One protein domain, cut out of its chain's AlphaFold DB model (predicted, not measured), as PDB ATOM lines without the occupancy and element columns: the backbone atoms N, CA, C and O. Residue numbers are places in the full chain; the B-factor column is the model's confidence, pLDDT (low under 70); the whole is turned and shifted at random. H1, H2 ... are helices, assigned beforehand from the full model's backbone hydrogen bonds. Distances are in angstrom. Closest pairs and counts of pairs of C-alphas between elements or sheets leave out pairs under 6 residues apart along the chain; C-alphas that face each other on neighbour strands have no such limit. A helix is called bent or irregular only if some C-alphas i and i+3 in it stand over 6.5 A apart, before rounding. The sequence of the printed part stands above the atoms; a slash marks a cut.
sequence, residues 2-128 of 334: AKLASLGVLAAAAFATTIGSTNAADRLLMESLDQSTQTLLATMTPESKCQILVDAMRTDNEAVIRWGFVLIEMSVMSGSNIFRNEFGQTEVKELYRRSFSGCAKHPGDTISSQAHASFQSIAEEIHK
ATOM      1  N   ALA A   2      23.613  30.039  13.416       32.91
ATOM      2  CA  ALA A   2      22.452  30.896  13.099       32.91
ATOM      3  C   ALA A   2      22.219  31.142  11.584       32.91
ATOM      4  O   ALA A   2      21.077  31.116  11.140       32.91
ATOM      5  N   LYS A   3      23.285  31.276  10.772       45.25
ATOM      6  CA  LYS A   3      23.202  31.427   9.299       45.25
ATOM      7  C   LYS A   3      22.694  30.178   8.549       45.25
ATOM      8  O   LYS A   3      22.034  30.301   7.525       45.25
ATOM      9  N   LEU A   4      22.950  28.973   9.069       44.25
ATOM     10  CA  LEU A   4      22.466  27.719   8.464       44.25
ATOM     11  C   LEU A   4      20.939  27.589   8.588       44.25
ATOM     12  O   LEU A   4      20.284  27.031   7.712       44.25
ATOM     13  N   ALA A   5      20.365  28.152   9.657       38.12
ATOM     14  CA  ALA A   5      18.931  28.114   9.910       38.12
ATOM     15  C   ALA A   5      18.118  29.024   8.971       38.12
ATOM     16  O   ALA A   5      16.948  28.725   8.741       38.12
ATOM     17  N   SER A   6      18.704  30.105   8.437       39.50
ATOM     18  CA  SER A   6      18.059  30.986   7.448       39.50
ATOM     19  C   SER A   6      18.197  30.462   6.014       39.50
ATOM     20  O   SER A   6      17.246  30.557   5.243       39.50
ATOM     21  N   LEU A   7      19.337  29.846   5.673       44.59
ATOM     22  CA  LEU A   7      19.569  29.219   4.362       44.59
ATOM     23  C   LEU A   7      18.668  27.992   4.131       44.59
ATOM     24  O   LEU A   7      18.133  27.826   3.036       44.59
ATOM     25  N   GLY A   8      18.428  27.176   5.166       39.84
ATOM     26  CA  GLY A   8      17.549  26.002   5.064       39.84
ATOM     27  C   GLY A   8      16.077  26.336   4.783       39.84
ATOM     28  O   GLY A   8      15.404  25.583   4.089       39.84
ATOM     29  N   VAL A   9      15.578  27.486   5.261       41.88
ATOM     30  CA  VAL A   9      14.191  27.936   5.013       41.88
ATOM     31  C   VAL A   9      14.010  28.412   3.568       41.88
ATOM     32  O   VAL A   9      13.002  28.097   2.940       41.88
ATOM     33  N   LEU A  10      15.003  29.116   3.012       37.94
ATOM     34  CA  LEU A  10      15.001  29.546   1.607       37.94
ATOM     35  C   LEU A  10      15.150  28.360   0.639       37.94
ATOM     36  O   LEU A  10      14.489  28.341  -0.396       37.94
ATOM     37  N   ALA A  11      15.962  27.357   0.985       43.03
ATOM     38  CA  ALA A  11      16.117  26.142   0.184       43.03
ATOM     39  C   ALA A  11      14.839  25.278   0.171       43.03
ATOM     40  O   ALA A  11      14.407  24.879  -0.909       43.03
ATOM     41  N   ALA A  12      14.187  25.078   1.325       39.06
ATOM     42  CA  ALA A  12      12.916  24.350   1.417       39.06
ATOM     43  C   ALA A  12      11.786  25.051   0.634       39.06
ATOM     44  O   ALA A  12      11.043  24.424  -0.126       39.06
ATOM     45  N   ALA A  13      11.671  26.379   0.771       37.88
ATOM     46  CA  ALA A  13      10.662  27.171   0.065       37.88
ATOM     47  C   ALA A  13      10.861  27.163  -1.463       37.88
ATOM     48  O   ALA A  13       9.880  27.137  -2.205       37.88
ATOM     49  N   ALA A  14      12.113  27.141  -1.936       38.97
ATOM     50  CA  ALA A  14      12.437  27.030  -3.358       38.97
ATOM     51  C   ALA A  14      12.204  25.619  -3.926       38.97
ATOM     52  O   ALA A  14      11.931  25.491  -5.118       38.97
ATOM     53  N   PHE A  15      12.281  24.567  -3.101       40.50
ATOM     54  CA  PHE A  15      12.078  23.182  -3.547       40.50
ATOM     55  C   PHE A  15      10.603  22.794  -3.682       40.50
ATOM     56  O   PHE A  15      10.216  22.129  -4.641       40.50
ATOM     57  N   ALA A  16       9.731  23.280  -2.797       38.44
ATOM     58  CA  ALA A  16       8.301  22.961  -2.852       38.44
ATOM     59  C   ALA A  16       7.580  23.506  -4.099       38.44
ATOM     60  O   ALA A  16       6.571  22.945  -4.523       38.44
ATOM     61  N   THR A  17       8.107  24.565  -4.717       37.22
ATOM     62  CA  THR A  17       7.623  25.077  -6.008       37.22
ATOM     63  C   THR A  17       8.245  24.365  -7.215       37.22
ATOM     64  O   THR A  17       7.766  24.561  -8.329       37.22
ATOM     65  N   THR A  18       9.271  23.522  -7.033       37.41
ATOM     66  CA  THR A  18      10.109  22.993  -8.129       37.41
ATOM     67  C   THR A  18      10.155  21.469  -8.254       37.41
ATOM     68  O   THR A  18      10.725  20.985  -9.231       37.41
ATOM     69  N   ILE A  19       9.454  20.693  -7.409       41.62
ATOM     70  CA  ILE A  19       9.321  19.223  -7.592       41.62
ATOM     71  C   ILE A  19       8.695  18.861  -8.969       41.62
ATOM     72  O   ILE A  19       8.825  17.733  -9.435       41.62
ATOM     73  N   GLY A  20       8.081  19.822  -9.674       34.31
ATOM     74  CA  GLY A  20       7.609  19.675 -11.060       34.31
ATOM     75  C   GLY A  20       8.330  20.513 -12.131       34.31
ATOM     76  O   GLY A  20       7.943  20.438 -13.295       34.31
ATOM     77  N   SER A  21       9.341  21.325 -11.797       33.06
ATOM     78  CA  SER A  21       9.993  22.202 -12.783       33.06
ATOM     79  C   SER A  21      11.455  22.510 -12.451       33.06
ATOM     80  O   SER A  21      11.785  23.577 -11.937       33.06
ATOM     81  N   THR A  22      12.361  21.624 -12.857       46.12
ATOM     82  CA  THR A  22      13.785  21.937 -13.059       46.12
ATOM     83  C   THR A  22      13.964  22.812 -14.307       46.12
ATOM     84  O   THR A  22      14.569  22.380 -15.285       46.12
ATOM     85  N   ASN A  23      13.378  24.012 -14.351       54.41
ATOM     86  CA  ASN A  23      13.333  24.805 -15.581       54.41
ATOM     87  C   ASN A  23      13.923  26.211 -15.374       54.41
ATOM     88  O   ASN A  23      13.405  27.038 -14.631       54.41
ATOM     89  N   ALA A  24      15.035  26.451 -16.074       50.84
ATOM     90  CA  ALA A  24      15.772  27.706 -16.257       50.84
ATOM     91  C   ALA A  24      16.493  28.317 -15.039       50.84
ATOM     92  O   ALA A  24      17.680  28.609 -15.157       50.84
ATOM     93  N   ALA A  25      15.845  28.492 -13.883       53.44
ATOM     94  CA  ALA A  25      16.437  29.256 -12.775       53.44
ATOM     95  C   ALA A  25      17.659  28.564 -12.142       53.44
ATOM     96  O   ALA A  25      18.711  29.182 -12.001       53.44
ATOM     97  N   ASP A  26      17.565  27.267 -11.840       56.91
ATOM     98  CA  ASP A  26      18.703  26.510 -11.292       56.91
ATOM     99  C   ASP A  26      19.823  26.303 -12.326       56.91
ATOM    100  O   ASP A  26      20.993  26.186 -11.966       56.91
ATOM    101  N   ARG A  27      19.485  26.327 -13.623       58.69
ATOM    102  CA  ARG A  27      20.455  26.219 -14.721       58.69
ATOM    103  C   ARG A  27      21.276  27.504 -14.875       58.69
ATOM    104  O   ARG A  27      22.495  27.427 -14.964       58.69
ATOM    105  N   LEU A  28      20.625  28.667 -14.800       58.53
ATOM    106  CA  LEU A  28      21.295  29.972 -14.772       58.53
ATOM    107  C   LEU A  28      22.173  30.137 -13.524       58.53
ATOM    108  O   LEU A  28      23.254  30.718 -13.594       58.53
ATOM    109  N   LEU A  29      21.732  29.597 -12.384       64.25
ATOM    110  CA  LEU A  29      22.508  29.629 -11.148       64.25
ATOM    111  C   LEU A  29      23.771  28.764 -11.268       64.25
ATOM    112  O   LEU A  29      24.850  29.230 -10.918       64.25
ATOM    113  N   MET A  30      23.661  27.562 -11.844       64.12
ATOM    114  CA  MET A  30      24.799  26.681 -12.136       64.12
ATOM    115  C   MET A  30      25.806  27.314 -13.109       64.12
ATOM    116  O   MET A  30      27.008  27.235 -12.865       64.12
ATOM    117  N   GLU A  31      25.339  27.979 -14.169       72.12
ATOM    118  CA  GLU A  31      26.195  28.622 -15.183       72.12
ATOM    119  C   GLU A  31      27.049  29.772 -14.617       72.12
ATOM    120  O   GLU A  31      28.108  30.072 -15.164       72.12
ATOM    121  N   SER A  32      26.629  30.380 -13.501       78.88
ATOM    122  CA  SER A  32      27.367  31.455 -12.818       78.88
ATOM    123  C   SER A  32      28.443  30.974 -11.831       78.88
ATOM    124  O   SER A  32      29.232  31.785 -11.344       78.88
ATOM    125  N   LEU A  33      28.483  29.672 -11.523       85.12
ATOM    126  CA  LEU A  33      29.454  29.087 -10.595       85.12
ATOM    127  C   LEU A  33      30.810  28.873 -11.269       85.12
ATOM    128  O   LEU A  33      30.893  28.644 -12.474       85.12
ATOM    129  N   ASP A  34      31.884  28.884 -10.483       90.31
ATOM    130  CA  ASP A  34      33.197  28.514 -10.995       90.31
ATOM    131  C   ASP A  34      33.228  27.031 -11.421       90.31
ATOM    132  O   ASP A  34      32.514  26.180 -10.879       90.31
ATOM    133  N   GLN A  35      34.083  26.708 -12.394       89.19
ATOM    134  CA  GLN A  35      34.167  25.369 -12.983       89.19
ATOM    135  C   GLN A  35      34.460  24.273 -11.944       89.19
ATOM    136  O   GLN A  35      34.019  23.132 -12.111       89.19
ATOM    137  N   SER A  36      35.181  24.596 -10.863       87.88
ATOM    138  CA  SER A  36      35.497  23.624  -9.814       87.88
ATOM    139  C   SER A  36      34.262  23.288  -8.977       87.88
ATOM    140  O   SER A  36      33.979  22.108  -8.765       87.88
ATOM    141  N   THR A  37      33.458  24.293  -8.614       88.25
ATOM    142  CA  THR A  37      32.173  24.089  -7.934       88.25
ATOM    143  C   THR A  37      31.193  23.327  -8.829       88.25
ATOM    144  O   THR A  37      30.581  22.368  -8.366       88.25
ATOM    145  N   GLN A  38      31.087  23.662 -10.121       86.50
ATOM    146  CA  GLN A  38      30.231  22.919 -11.062       86.50
ATOM    147  C   GLN A  38      30.624  21.438 -11.158       86.50
ATOM    148  O   GLN A  38      29.768  20.555 -11.098       86.50
ATOM    149  N   THR A  39      31.927  21.161 -11.271       90.31
ATOM    150  CA  THR A  39      32.449  19.789 -11.357       90.31
ATOM    151  C   THR A  39      32.157  19.014 -10.076       90.31
ATOM    152  O   THR A  39      31.716  17.867 -10.139       90.31
ATOM    153  N   LEU A  40      32.349  19.643  -8.913       90.56
ATOM    154  CA  LEU A  40      32.020  19.041  -7.625       90.56
ATOM    155  C   LEU A  40      30.530  18.690  -7.555       90.56
ATOM    156  O   LEU A  40      30.197  17.524  -7.342       90.56
ATOM    157  N   LEU A  41      29.642  19.655  -7.811       89.62
ATOM    158  CA  LEU A  41      28.190  19.459  -7.764       89.62
ATOM    159  C   LEU A  41      27.713  18.331  -8.691       89.62
ATOM    160  O   LEU A  41      26.883  17.524  -8.283       89.62
ATOM    161  N   ALA A  42      28.281  18.221  -9.897       89.50
ATOM    162  CA  ALA A  42      27.939  17.172 -10.861       89.50
ATOM    163  C   ALA A  42      28.280  15.747 -10.381       89.50
ATOM    164  O   ALA A  42      27.699  14.776 -10.863       89.50
ATOM    165  N   THR A  43      29.218  15.613  -9.440       92.06
ATOM    166  CA  THR A  43      29.645  14.316  -8.884       92.06
ATOM    167  C   THR A  43      29.027  14.005  -7.525       92.06
ATOM    168  O   THR A  43      29.084  12.861  -7.069       92.06
ATOM    169  N   MET A  44      28.424  14.999  -6.870       92.38
ATOM    170  CA  MET A  44      27.820  14.826  -5.557       92.38
ATOM    171  C   MET A  44      26.505  14.047  -5.650       92.38
ATOM    172  O   MET A  44      25.521  14.501  -6.228       92.38
ATOM    173  N   THR A  45      26.483  12.891  -4.997       94.88
ATOM    174  CA  THR A  45      25.306  12.037  -4.786       94.88
ATOM    175  C   THR A  45      25.005  11.879  -3.289       94.88
ATOM    176  O   THR A  45      25.854  12.242  -2.465       94.88
ATOM    177  N   PRO A  46      23.856  11.295  -2.896       95.06
ATOM    178  CA  PRO A  46      23.579  10.956  -1.495       95.06
ATOM    179  C   PRO A  46      24.664  10.096  -0.821       95.06
ATOM    180  O   PRO A  46      24.887  10.217   0.381       95.06
ATOM    181  N   GLU A  47      25.395   9.287  -1.593       96.56
ATOM    182  CA  GLU A  47      26.481   8.426  -1.098       96.56
ATOM    183  C   GLU A  47      27.827   9.151  -0.955       96.56
ATOM    184  O   GLU A  47      28.830   8.567  -0.539       96.56
ATOM    185  N   SER A  48      27.875  10.444  -1.277       96.50
ATOM    186  CA  SER A  48      29.075  11.250  -1.060       96.50
ATOM    187  C   SER A  48      29.371  11.383   0.429       96.50
ATOM    188  O   SER A  48      28.464  11.457   1.261       96.50
ATOM    189  N   LYS A  49      30.659  11.477   0.766       97.00
ATOM    190  CA  LYS A  49      31.091  11.696   2.147       97.00
ATOM    191  C   LYS A  49      30.641  13.063   2.659       97.00
ATOM    192  O   LYS A  49      30.784  14.077   1.974       97.00
ATOM    193  N   CYS A  50      30.210  13.090   3.912       97.31
ATOM    194  CA  CYS A  50      29.849  14.284   4.664       97.31
ATOM    195  C   CYS A  50      30.962  15.339   4.698       97.31
ATOM    196  O   CYS A  50      30.662  16.530   4.781       97.31
ATOM    197  N   GLN A  51      32.231  14.930   4.574       97.38
ATOM    198  CA  GLN A  51      33.387  15.823   4.468       97.38
ATOM    199  C   GLN A  51      33.184  16.950   3.440       97.38
ATOM    200  O   GLN A  51      33.548  18.087   3.724       97.38
ATOM    201  N   ILE A  52      32.531  16.678   2.303       95.00
ATOM    202  CA  ILE A  52      32.258  17.697   1.273       95.00
ATOM    203  C   ILE A  52      31.380  18.828   1.832       95.00
ATOM    204  O   ILE A  52      31.670  20.004   1.619       95.00
ATOM    205  N   LEU A  53      30.336  18.488   2.598       94.81
ATOM    206  CA  LEU A  53      29.472  19.480   3.244       94.81
ATOM    207  C   LEU A  53      30.203  20.218   4.370       94.81
ATOM    208  O   LEU A  53      29.981  21.409   4.570       94.81
ATOM    209  N   VAL A  54      31.087  19.531   5.098       95.50
ATOM    210  CA  VAL A  54      31.902  20.142   6.159       95.50
ATOM    211  C   VAL A  54      32.863  21.179   5.595       95.50
ATOM    212  O   VAL A  54      32.960  22.280   6.138       95.50
ATOM    213  N   ASP A  55      33.548  20.855   4.501       95.31
ATOM    214  CA  ASP A  55      34.464  21.786   3.850       95.31
ATOM    215  C   ASP A  55      33.712  22.971   3.245       95.31
ATOM    216  O   ASP A  55      34.138  24.108   3.438       95.31
ATOM    217  N   ALA A  56      32.549  22.734   2.632       93.88
ATOM    218  CA  ALA A  56      31.681  23.800   2.139       93.88
ATOM    219  C   ALA A  56      31.188  24.737   3.253       93.88
ATOM    220  O   ALA A  56      31.207  25.951   3.083       93.88
ATOM    221  N   MET A  57      30.798  24.204   4.417       92.88
ATOM    222  CA  MET A  57      30.431  25.023   5.581       92.88
ATOM    223  C   MET A  57      31.613  25.823   6.139       92.88
ATOM    224  O   MET A  57      31.404  26.893   6.702       92.88
ATOM    225  N   ARG A  58      32.847  25.316   6.025       93.94
ATOM    226  CA  ARG A  58      34.052  26.028   6.477       93.94
ATOM    227  C   ARG A  58      34.415  27.183   5.544       93.94
ATOM    228  O   ARG A  58      34.947  28.184   6.010       93.94
ATOM    229  N   THR A  59      34.159  27.022   4.249       93.69
ATOM    230  CA  THR A  59      34.483  28.010   3.210       93.69
ATOM    231  C   THR A  59      33.301  28.894   2.820       93.69
ATOM    232  O   THR A  59      33.439  29.694   1.901       93.69
ATOM    233  N   ASP A  60      32.158  28.762   3.503       91.00
ATOM    234  CA  ASP A  60      30.898  29.431   3.162       91.00
ATOM    235  C   ASP A  60      30.488  29.226   1.680       91.00
ATOM    236  O   ASP A  60      29.934  30.117   1.036       91.00
ATOM    237  N   ASN A  61      30.735  28.035   1.114       91.62
ATOM    238  CA  ASN A  61      30.310  27.699  -0.251       91.62
ATOM    239  C   ASN A  61      28.800  27.395  -0.289       91.62
ATOM    240  O   ASN A  61      28.362  26.250  -0.139       91.62
ATOM    241  N   GLU A  62      27.995  28.438  -0.497       89.88
ATOM    242  CA  GLU A  62      26.529  28.359  -0.480       89.88
ATOM    243  C   GLU A  62      25.947  27.410  -1.532       89.88
ATOM    244  O   GLU A  62      24.930  26.768  -1.269       89.88
ATOM    245  N   ALA A  63      26.585  27.265  -2.698       89.25
ATOM    246  CA  ALA A  63      26.100  26.383  -3.757       89.25
ATOM    247  C   ALA A  63      26.162  24.908  -3.332       89.25
ATOM    248  O   ALA A  63      25.183  24.174  -3.470       89.25
ATOM    249  N   VAL A  64      27.285  24.492  -2.736       91.62
ATOM    250  CA  VAL A  64      27.463  23.131  -2.211       91.62
ATOM    251  C   VAL A  64      26.574  22.886  -0.994       91.62
ATOM    252  O   VAL A  64      25.975  21.817  -0.883       91.62
ATOM    253  N   ILE A  65      26.415  23.878  -0.110       91.62
ATOM    254  CA  ILE A  65      25.480  23.789   1.024       91.62
ATOM    255  C   ILE A  65      24.043  23.610   0.516       91.62
ATOM    256  O   ILE A  65      23.326  22.732   1.000       91.62
ATOM    257  N   ARG A  66      23.626  24.393  -0.489       89.69
ATOM    258  CA  ARG A  66      22.287  24.301  -1.084       89.69
ATOM    259  C   ARG A  66      22.052  22.937  -1.721       89.69
ATOM    260  O   ARG A  66      21.009  22.337  -1.480       89.69
ATOM    261  N   TRP A  67      23.029  22.421  -2.464       91.44
ATOM    262  CA  TRP A  67      22.964  21.073  -3.030       91.44
ATOM    263  C   TRP A  67      22.916  19.987  -1.950       91.44
ATOM    264  O   TRP A  67      22.187  19.010  -2.082       91.44
ATOM    265  N   GLY A  68      23.612  20.188  -0.830       92.88
ATOM    266  CA  GLY A  68      23.534  19.315   0.339       92.88
ATOM    267  C   GLY A  68      22.112  19.138   0.876       92.88
ATOM    268  O   GLY A  68      21.736  18.010   1.192       92.88
ATOM    269  N   PHE A  69      21.293  20.200   0.922       93.12
ATOM    270  CA  PHE A  69      19.875  20.074   1.291       93.12
ATOM    271  C   PHE A  69      19.120  19.147   0.327       93.12
ATOM    272  O   PHE A  69      18.411  18.257   0.787       93.12
ATOM    273  N   VAL A  70      19.341  19.288  -0.986       90.56
ATOM    274  CA  VAL A  70      18.717  18.436  -2.018       90.56
ATOM    275  C   VAL A  70      19.071  16.968  -1.800       90.56
ATOM    276  O   VAL A  70      18.200  16.104  -1.810       90.56
ATOM    277  N   LEU A  71      20.346  16.677  -1.545       93.44
ATOM    278  CA  LEU A  71      20.803  15.310  -1.311       93.44
ATOM    279  C   LEU A  71      20.219  14.713  -0.026       93.44
ATOM    280  O   LEU A  71      19.886  13.528  -0.010       93.44
ATOM    281  N   ILE A  72      20.057  15.515   1.032       94.06
ATOM    282  CA  ILE A  72      19.384  15.088   2.267       94.06
ATOM    283  C   ILE A  72      17.927  14.712   1.979       94.06
ATOM    284  O   ILE A  72      17.495  13.641   2.400       94.06
ATOM    285  N   GLU A  73      17.185  15.533   1.232       89.88
ATOM    286  CA  GLU A  73      15.806  15.207   0.845       89.88
ATOM    287  C   GLU A  73      15.750  13.937   0.008       89.88
ATOM    288  O   GLU A  73      15.031  13.002   0.362       89.88
ATOM    289  N   MET A  74      16.560  13.864  -1.054       90.00
ATOM    290  CA  MET A  74      16.632  12.704  -1.945       90.00
ATOM    291  C   MET A  74      16.909  11.408  -1.188       90.00
ATOM    292  O   MET A  74      16.337  10.372  -1.526       90.00
ATOM    293  N   SER A  75      17.747  11.473  -0.150       92.38
ATOM    294  CA  SER A  75      18.068  10.327   0.701       92.38
ATOM    295  C   SER A  75      16.830   9.773   1.404       92.38
ATOM    296  O   SER A  75      16.679   8.562   1.494       92.38
ATOM    297  N   VAL A  76      15.927  10.637   1.869       90.31
ATOM    298  CA  VAL A  76      14.776  10.237   2.696       90.31
ATOM    299  C   VAL A  76      13.476  10.107   1.900       90.31
ATOM    300  O   VAL A  76      12.469   9.647   2.435       90.31
ATOM    301  N   MET A  77      13.485  10.434   0.600       81.44
ATOM    302  CA  MET A  77      12.331  10.240  -0.289       81.44
ATOM    303  C   MET A  77      11.913   8.769  -0.422       81.44
ATOM    304  O   MET A  77      10.764   8.497  -0.761       81.44
ATOM    305  N   SER A  78      12.787   7.800  -0.129       69.62
ATOM    306  CA  SER A  78      12.404   6.381  -0.039       69.62
ATOM    307  C   SER A  78      11.335   6.134   1.045       69.62
ATOM    308  O   SER A  78      10.483   5.265   0.880       69.62
ATOM    309  N   GLY A  79      11.290   6.973   2.090       62.88
ATOM    310  CA  GLY A  79      10.230   7.055   3.106       62.88
ATOM    311  C   GLY A  79       9.081   8.008   2.744       62.88
ATOM    312  O   GLY A  79       8.411   8.529   3.639       62.88
ATOM    313  N   SER A  80       8.872   8.268   1.446       69.44
ATOM    314  CA  SER A  80       8.059   9.365   0.885       69.44
ATOM    315  C   SER A  80       6.719   9.631   1.562       69.44
ATOM    316  O   SER A  80       6.360  10.794   1.696       69.44
ATOM    317  N   ASN A  81       5.975   8.610   1.988       77.62
ATOM    318  CA  ASN A  81       4.651   8.825   2.573       77.62
ATOM    319  C   ASN A  81       4.730   9.566   3.912       77.62
ATOM    320  O   ASN A  81       4.007  10.538   4.100       77.62
ATOM    321  N   ILE A  82       5.639   9.169   4.805       81.12
ATOM    322  CA  ILE A  82       5.803   9.832   6.110       81.12
ATOM    323  C   ILE A  82       6.384  11.230   5.897       81.12
ATOM    324  O   ILE A  82       5.865  12.211   6.421       81.12
ATOM    325  N   PHE A  83       7.425  11.355   5.068       81.81
ATOM    326  CA  PHE A  83       8.024  12.659   4.790       81.81
ATOM    327  C   PHE A  83       7.001  13.637   4.184       81.81
ATOM    328  O   PHE A  83       6.831  14.741   4.682       81.81
ATOM    329  N   ARG A  84       6.249  13.228   3.157       76.62
ATOM    330  CA  ARG A  84       5.295  14.116   2.472       76.62
ATOM    331  C   ARG A  84       4.065  14.436   3.315       76.62
ATOM    332  O   ARG A  84       3.630  15.586   3.329       76.62
ATOM    333  N   ASN A  85       3.500  13.433   3.983       77.88
ATOM    334  CA  ASN A  85       2.211  13.582   4.660       77.88
ATOM    335  C   ASN A  85       2.364  14.070   6.095       77.88
ATOM    336  O   ASN A  85       1.426  14.633   6.655       77.88
ATOM    337  N   GLU A  86       3.530  13.857   6.705       83.62
ATOM    338  CA  GLU A  86       3.715  14.154   8.112       83.62
ATOM    339  C   GLU A  86       4.723  15.261   8.353       83.62
ATOM    340  O   GLU A  86       4.433  16.089   9.206       83.62
ATOM    341  N   PHE A  87       5.842  15.376   7.635       85.88
ATOM    342  CA  PHE A  87       6.831  16.418   7.951       85.88
ATOM    343  C   PHE A  87       6.324  17.801   7.533       85.88
ATOM    344  O   PHE A  87       6.105  18.058   6.353       85.88
ATOM    345  N   GLY A  88       6.152  18.698   8.505       83.56
ATOM    346  CA  GLY A  88       5.913  20.117   8.268       83.56
ATOM    347  C   GLY A  88       7.219  20.884   8.067       83.56
ATOM    348  O   GLY A  88       8.316  20.323   8.095       83.56
ATOM    349  N   GLN A  89       7.117  22.204   7.902       82.19
ATOM    350  CA  GLN A  89       8.296  23.065   7.739       82.19
ATOM    351  C   GLN A  89       9.276  22.965   8.919       82.19
ATOM    352  O   GLN A  89      10.492  22.988   8.722       82.19
ATOM    353  N   THR A  90       8.759  22.826  10.144       84.50
ATOM    354  CA  THR A  90       9.576  22.672  11.355       84.50
ATOM    355  C   THR A  90      10.404  21.391  11.304       84.50
ATOM    356  O   THR A  90      11.608  21.428  11.546       84.50
ATOM    357  N   GLU A  91       9.793  20.265  10.939       89.38
ATOM    358  CA  GLU A  91      10.468  18.972  10.853       89.38
ATOM    359  C   GLU A  91      11.473  18.922   9.709       89.38
ATOM    360  O   GLU A  91      12.560  18.383   9.890       89.38
ATOM    361  N   VAL A  92      11.167  19.522   8.555       89.19
ATOM    362  CA  VAL A  92      12.130  19.637   7.446       89.19
ATOM    363  C   VAL A  92      13.346  20.465   7.867       89.19
ATOM    364  O   VAL A  92      14.490  20.075   7.629       89.19
ATOM    365  N   LYS A  93      13.128  21.577   8.580       89.12
ATOM    366  CA  LYS A  93      14.224  22.387   9.122       89.12
ATOM    367  C   LYS A  93      15.072  21.602  10.122       89.12
ATOM    368  O   LYS A  93      16.301  21.698  10.091       89.12
ATOM    369  N   GLU A  94      14.438  20.818  10.990       92.94
ATOM    370  CA  GLU A  94      15.140  19.940  11.926       92.94
ATOM    371  C   GLU A  94      15.891  18.813  11.217       92.94
ATOM    372  O   GLU A  94      17.031  18.535  11.590       92.94
ATOM    373  N   LEU A  95      15.322  18.227  10.160       94.62
ATOM    374  CA  LEU A  95      15.973  17.204   9.343       94.62
ATOM    375  C   LEU A  95      17.291  17.736   8.800       94.62
ATOM    376  O   LEU A  95      18.340  17.125   9.005       94.62
ATOM    377  N   TYR A  96      17.260  18.909   8.176       95.12
ATOM    378  CA  TYR A  96      18.463  19.552   7.675       95.12
ATOM    379  C   TYR A  96      19.453  19.864   8.797       95.12
ATOM    380  O   TYR A  96      20.623  19.488   8.718       95.12
ATOM    381  N   ARG A  97      18.998  20.518   9.871       95.81
ATOM    382  CA  ARG A  97      19.865  20.921  10.986       95.81
ATOM    383  C   ARG A  97      20.587  19.717  11.596       95.81
ATOM    384  O   ARG A  97      21.792  19.790  11.843       95.81
ATOM    385  N   ARG A  98      19.863  18.621  11.841       97.31
ATOM    386  CA  ARG A  98      20.405  17.384  12.416       97.31
ATOM    387  C   ARG A  98      21.329  16.671  11.434       97.31
ATOM    388  O   ARG A  98      22.422  16.299  11.847       97.31
ATOM    389  N   SER A  99      20.979  16.611  10.148       97.12
ATOM    390  CA  SER A  99      21.810  15.973   9.115       97.12
ATOM    391  C   SER A  99      23.148  16.691   8.931       97.12
ATOM    392  O   SER A  99      24.203  16.063   8.983       97.12
ATOM    393  N   PHE A 100      23.139  18.024   8.809       96.19
ATOM    394  CA  PHE A 100      24.372  18.817   8.721       96.19
ATOM    395  C   PHE A 100      25.204  18.728  10.008       96.19
ATOM    396  O   PHE A 100      26.428  18.613   9.945       96.19
ATOM    397  N   SER A 101      24.559  18.735  11.181       97.00
ATOM    398  CA  SER A 101      25.265  18.526  12.449       97.00
ATOM    399  C   SER A 101      25.863  17.121  12.562       97.00
ATOM    400  O   SER A 101      26.926  16.983  13.166       97.00
ATOM    401  N   GLY A 102      25.186  16.102  12.036       97.19
ATOM    402  CA  GLY A 102      25.670  14.728  11.964       97.19
ATOM    403  C   GLY A 102      26.895  14.634  11.064       97.19
ATOM    404  O   GLY A 102      27.955  14.207  11.516       97.19
ATOM    405  N   CYS A 103      26.813  15.194   9.855       97.44
ATOM    406  CA  CYS A 103      27.943  15.283   8.932       97.44
ATOM    407  C   CYS A 103      29.159  16.016   9.520       97.44
ATOM    408  O   CYS A 103      30.291  15.595   9.298       97.44
ATOM    409  N   ALA A 104      28.951  17.083  10.299       96.69
ATOM    410  CA  ALA A 104      30.042  17.790  10.971       96.69
ATOM    411  C   ALA A 104      30.753  16.942  12.039       96.69
ATOM    412  O   ALA A 104      31.957  17.094  12.238       96.69
ATOM    413  N   LYS A 105      30.022  16.054  12.724       97.38
ATOM    414  CA  LYS A 105      30.573  15.141  13.739       97.38
ATOM    415  C   LYS A 105      31.185  13.883  13.124       97.38
ATOM    416  O   LYS A 105      32.129  13.334  13.684       97.38
ATOM    417  N   HIS A 106      30.662  13.455  11.978       97.50
ATOM    418  CA  HIS A 106      31.024  12.215  11.300       97.50
ATOM    419  C   HIS A 106      31.363  12.478   9.821       97.50
ATOM    420  O   HIS A 106      30.659  12.017   8.924       97.50
ATOM    421  N   PRO A 107      32.449  13.216   9.518       96.94
ATOM    422  CA  PRO A 107      32.780  13.587   8.140       96.94
ATOM    423  C   PRO A 107      33.110  12.391   7.230       96.94
ATOM    424  O   PRO A 107      33.047  12.515   6.005       96.94
ATOM    425  N   GLY A 108      33.477  11.246   7.815       97.19
ATOM    426  CA  GLY A 108      33.748  10.004   7.092       97.19
ATOM    427  C   GLY A 108      32.498   9.274   6.590       97.19
ATOM    428  O   GLY A 108      32.625   8.474   5.664       97.19
ATOM    429  N   ASP A 109      31.330   9.572   7.161       98.12
ATOM    430  CA  ASP A 109      30.056   8.933   6.825       98.12
ATOM    431  C   ASP A 109      29.440   9.545   5.560       98.12
ATOM    432  O   ASP A 109      29.891  10.585   5.072       98.12
ATOM    433  N   THR A 110      28.404   8.911   5.008       98.19
ATOM    434  CA  THR A 110      27.688   9.423   3.829       98.19
ATOM    435  C   THR A 110      26.602  10.422   4.215       98.19
ATOM    436  O   THR A 110      26.016  10.338   5.299       98.19
ATOM    437  N   ILE A 111      26.273  11.336   3.299       97.00
ATOM    438  CA  ILE A 111      25.140  12.259   3.465       97.00
ATOM    439  C   ILE A 111      23.843  11.467   3.694       97.00
ATOM    440  O   ILE A 111      23.074  11.801   4.598       97.00
ATOM    441  N   SER A 112      23.637  10.382   2.939       96.62
ATOM    442  CA  SER A 112      22.463   9.518   3.056       96.62
ATOM    443  C   SER A 112      22.331   8.895   4.441       96.62
ATOM    444  O   SER A 112      21.240   8.929   5.011       96.62
ATOM    445  N   SER A 113      23.418   8.391   5.030       97.50
ATOM    446  CA  SER A 113      23.387   7.790   6.368       97.50
ATOM    447  C   SER A 113      22.961   8.793   7.450       97.50
ATOM    448  O   SER A 113      22.086   8.495   8.265       97.50
ATOM    449  N   GLN A 114      23.493  10.019   7.406       97.81
ATOM    450  CA  GLN A 114      23.161  11.074   8.368       97.81
ATOM    451  C   GLN A 114      21.736  11.611   8.167       97.81
ATOM    452  O   GLN A 114      21.041  11.911   9.146       97.81
ATOM    453  N   ALA A 115      21.276  11.687   6.914       96.12
ATOM    454  CA  ALA A 115      19.904  12.050   6.574       96.12
ATOM    455  C   ALA A 115      18.891  11.027   7.106       96.12
ATOM    456  O   ALA A 115      17.923  11.413   7.757       96.12
ATOM    457  N   HIS A 116      19.137   9.726   6.910       95.75
ATOM    458  CA  HIS A 116      18.262   8.664   7.413       95.75
ATOM    459  C   HIS A 116      18.213   8.623   8.941       95.75
ATOM    460  O   HIS A 116      17.123   8.540   9.503       95.75
ATOM    461  N   ALA A 117      19.361   8.733   9.618       96.19
ATOM    462  CA  ALA A 117      19.404   8.770  11.080       96.19
ATOM    463  C   ALA A 117      18.607   9.963  11.640       96.19
ATOM    464  O   ALA A 117      17.826   9.822  12.583       96.19
ATOM    465  N   SER A 118      18.752  11.135  11.015       96.44
ATOM    466  CA  SER A 118      17.994  12.337  11.379       96.44
ATOM    467  C   SER A 118      16.497  12.167  11.116       96.44
ATOM    468  O   SER A 118      15.684  12.513  11.971       96.44
ATOM    469  N   PHE A 119      16.130  11.605   9.963       94.69
ATOM    470  CA  PHE A 119      14.745  11.327   9.598       94.69
ATOM    471  C   PHE A 119      14.077  10.360  10.570       94.69
ATOM    472  O   PHE A 119      12.995  10.669  11.054       94.69
ATOM    473  N   GLN A 120      14.720   9.238  10.903       94.00
ATOM    474  CA  GLN A 120      14.193   8.260  11.860       94.00
ATOM    475  C   GLN A 120      13.972   8.889  13.237       94.00
ATOM    476  O   GLN A 120      12.886   8.774  13.797       94.00
ATOM    477  N   SER A 121      14.953   9.641  13.738       95.12
ATOM    478  CA  SER A 121      14.835  10.342  15.019       95.12
ATOM    479  C   SER A 121      13.669  11.339  15.043       95.12
ATOM    480  O   SER A 121      12.940  11.407  16.030       95.12
ATOM    481  N   ILE A 122      13.466  12.106  13.968       93.19
ATOM    482  CA  ILE A 122      12.346  13.056  13.881       93.19
ATOM    483  C   ILE A 122      11.020  12.312  13.713       93.19
ATOM    484  O   ILE A 122      10.034  12.678  14.345       93.19
ATOM    485  N   ALA A 123      10.993  11.248  12.909       90.50
ATOM    486  CA  ALA A 123       9.816  10.406  12.728       90.50
ATOM    487  C   ALA A 123       9.359   9.785  14.059       90.50
ATOM    488  O   ALA A 123       8.166   9.699  14.322       90.50
ATOM    489  N   GLU A 124      10.277   9.404  14.943       91.12
ATOM    490  CA  GLU A 124       9.925   8.956  16.293       91.12
ATOM    491  C   GLU A 124       9.360  10.090  17.157       91.12
ATOM    492  O   GLU A 124       8.425   9.876  17.925       91.12
ATOM    493  N   GLU A 125       9.905  11.303  17.043       90.56
ATOM    494  CA  GLU A 125       9.433  12.466  17.796       90.56
ATOM    495  C   GLU A 125       8.019  12.895  17.397       90.56
ATOM    496  O   GLU A 125       7.202  13.122  18.287       90.56
ATOM    497  N   ILE A 126       7.695  12.932  16.099       86.94
ATOM    498  CA  ILE A 126       6.366  13.355  15.615       86.94
ATOM    499  C   ILE A 126       5.228  12.437  16.075       86.94
ATOM    500  O   ILE A 126       4.078  12.873  16.126       86.94
ATOM    501  N   HIS A 127       5.546  11.188  16.419       85.56
ATOM    502  CA  HIS A 127       4.590  10.207  16.928       85.56
ATOM    503  C   HIS A 127       4.465  10.227  18.458       85.56
ATOM    504  O   HIS A 127       3.612   9.525  19.008       85.56
ATOM    505  N   LYS A 128       5.282  11.016  19.171       87.94
ATOM    506  CA  LYS A 128       5.129  11.173  20.620       87.94
ATOM    507  C   LYS A 128       3.856  11.976  20.922       87.94
ATOM    508  O   LYS A 128       3.628  13.007  20.283       87.94
TER     509      LYS A 128
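This is residues 2 to 128 of the 334 residues of an uncharacterized protein of Rhizobium lusitanum (UniProt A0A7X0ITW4). What is the main shape? The long helix H5 runs through the middle of an all-helix domain; H6 and H7 form a helical hairpin whose arm H7 packs on H5, and H1 crosses H5 and H6. H3 and H4 pack near H5's first residues, while H2 lies outside this core and residues 19 to 25 stick out. How large is it, and in what order do the helices come? The printed part has 127 residues with seven named helices, H1 to H7 in order, and no named strand; it is compact, with a radius of gyration of the C-alphas of 14.2 A and spans of 46 by 33 by 27 A.

Where do the first helices lie? H1 is residues 2 to 16, 22.8 A long, starting at C-alpha 2 (22.452, 30.896, 13.099). H2 is residues 25 to 31, H3 residues 35 to 43 and H4 residues 51 to 58. Where are the later ones? H5 is residues 62 to 86, 28.2 A from C-alpha 62 (26.529, 28.359, -0.480) to the last; it is irregular, with C-alphas 78 and 81 8.5 A apart, and has a kink of 115 degrees near residue 79. H6 is residues 89 to 105, 24.4 A, and H7 is residues 111 to 126, 22.4 A, ending at C-alpha 126 (6.366, 13.355, 15.615).

What touches H5, the hub? H7 touches it at a steep tilt of 44 degrees, the same way, closest at the C-alphas of Ser 75 and Ser 112, 5.1 A. With residues 63 to 67 alone H5 touches H3, closest at Leu 41 and Val 64, C-alphas 6.7 A apart, and with residues 62 to 68 alone H4, closest at Ala 56 and Val 64, C-alphas 6.1 A apart. H6 only just touches H5, with 3 pairs of C-alphas within 8 A, the closest those of Phe 69 and Tyr 96, 6.6 A. What else meets? In the hairpin H6 and H7 touch at 44 degrees, a steep tilt, opposite ways, closest at the C-alphas of Ser 99 and Ala 115, 5.0 A. H1 touches H6, closest at the C-alphas of Gly 8 and Lys 93, 6.4 A; H2 touches no helix. How do the backbones run? Every O i to N i+4 pair is within hydrogen-bond range in H2, H3, H4, H6 and H7, against 9 of 11 in H1 and 15 of 21 in H5.

How far does it reach? The two C-alphas farthest apart, those of Gln 35 and Lys 128, are 46.6 A apart. Is anything cut or long? The printed part has no cut, and no link is long. Where is confidence low? The model's pLDDT is under 70 in residues 2 to 30 and 78 to 80, against a mean of 80.2 over the printed part.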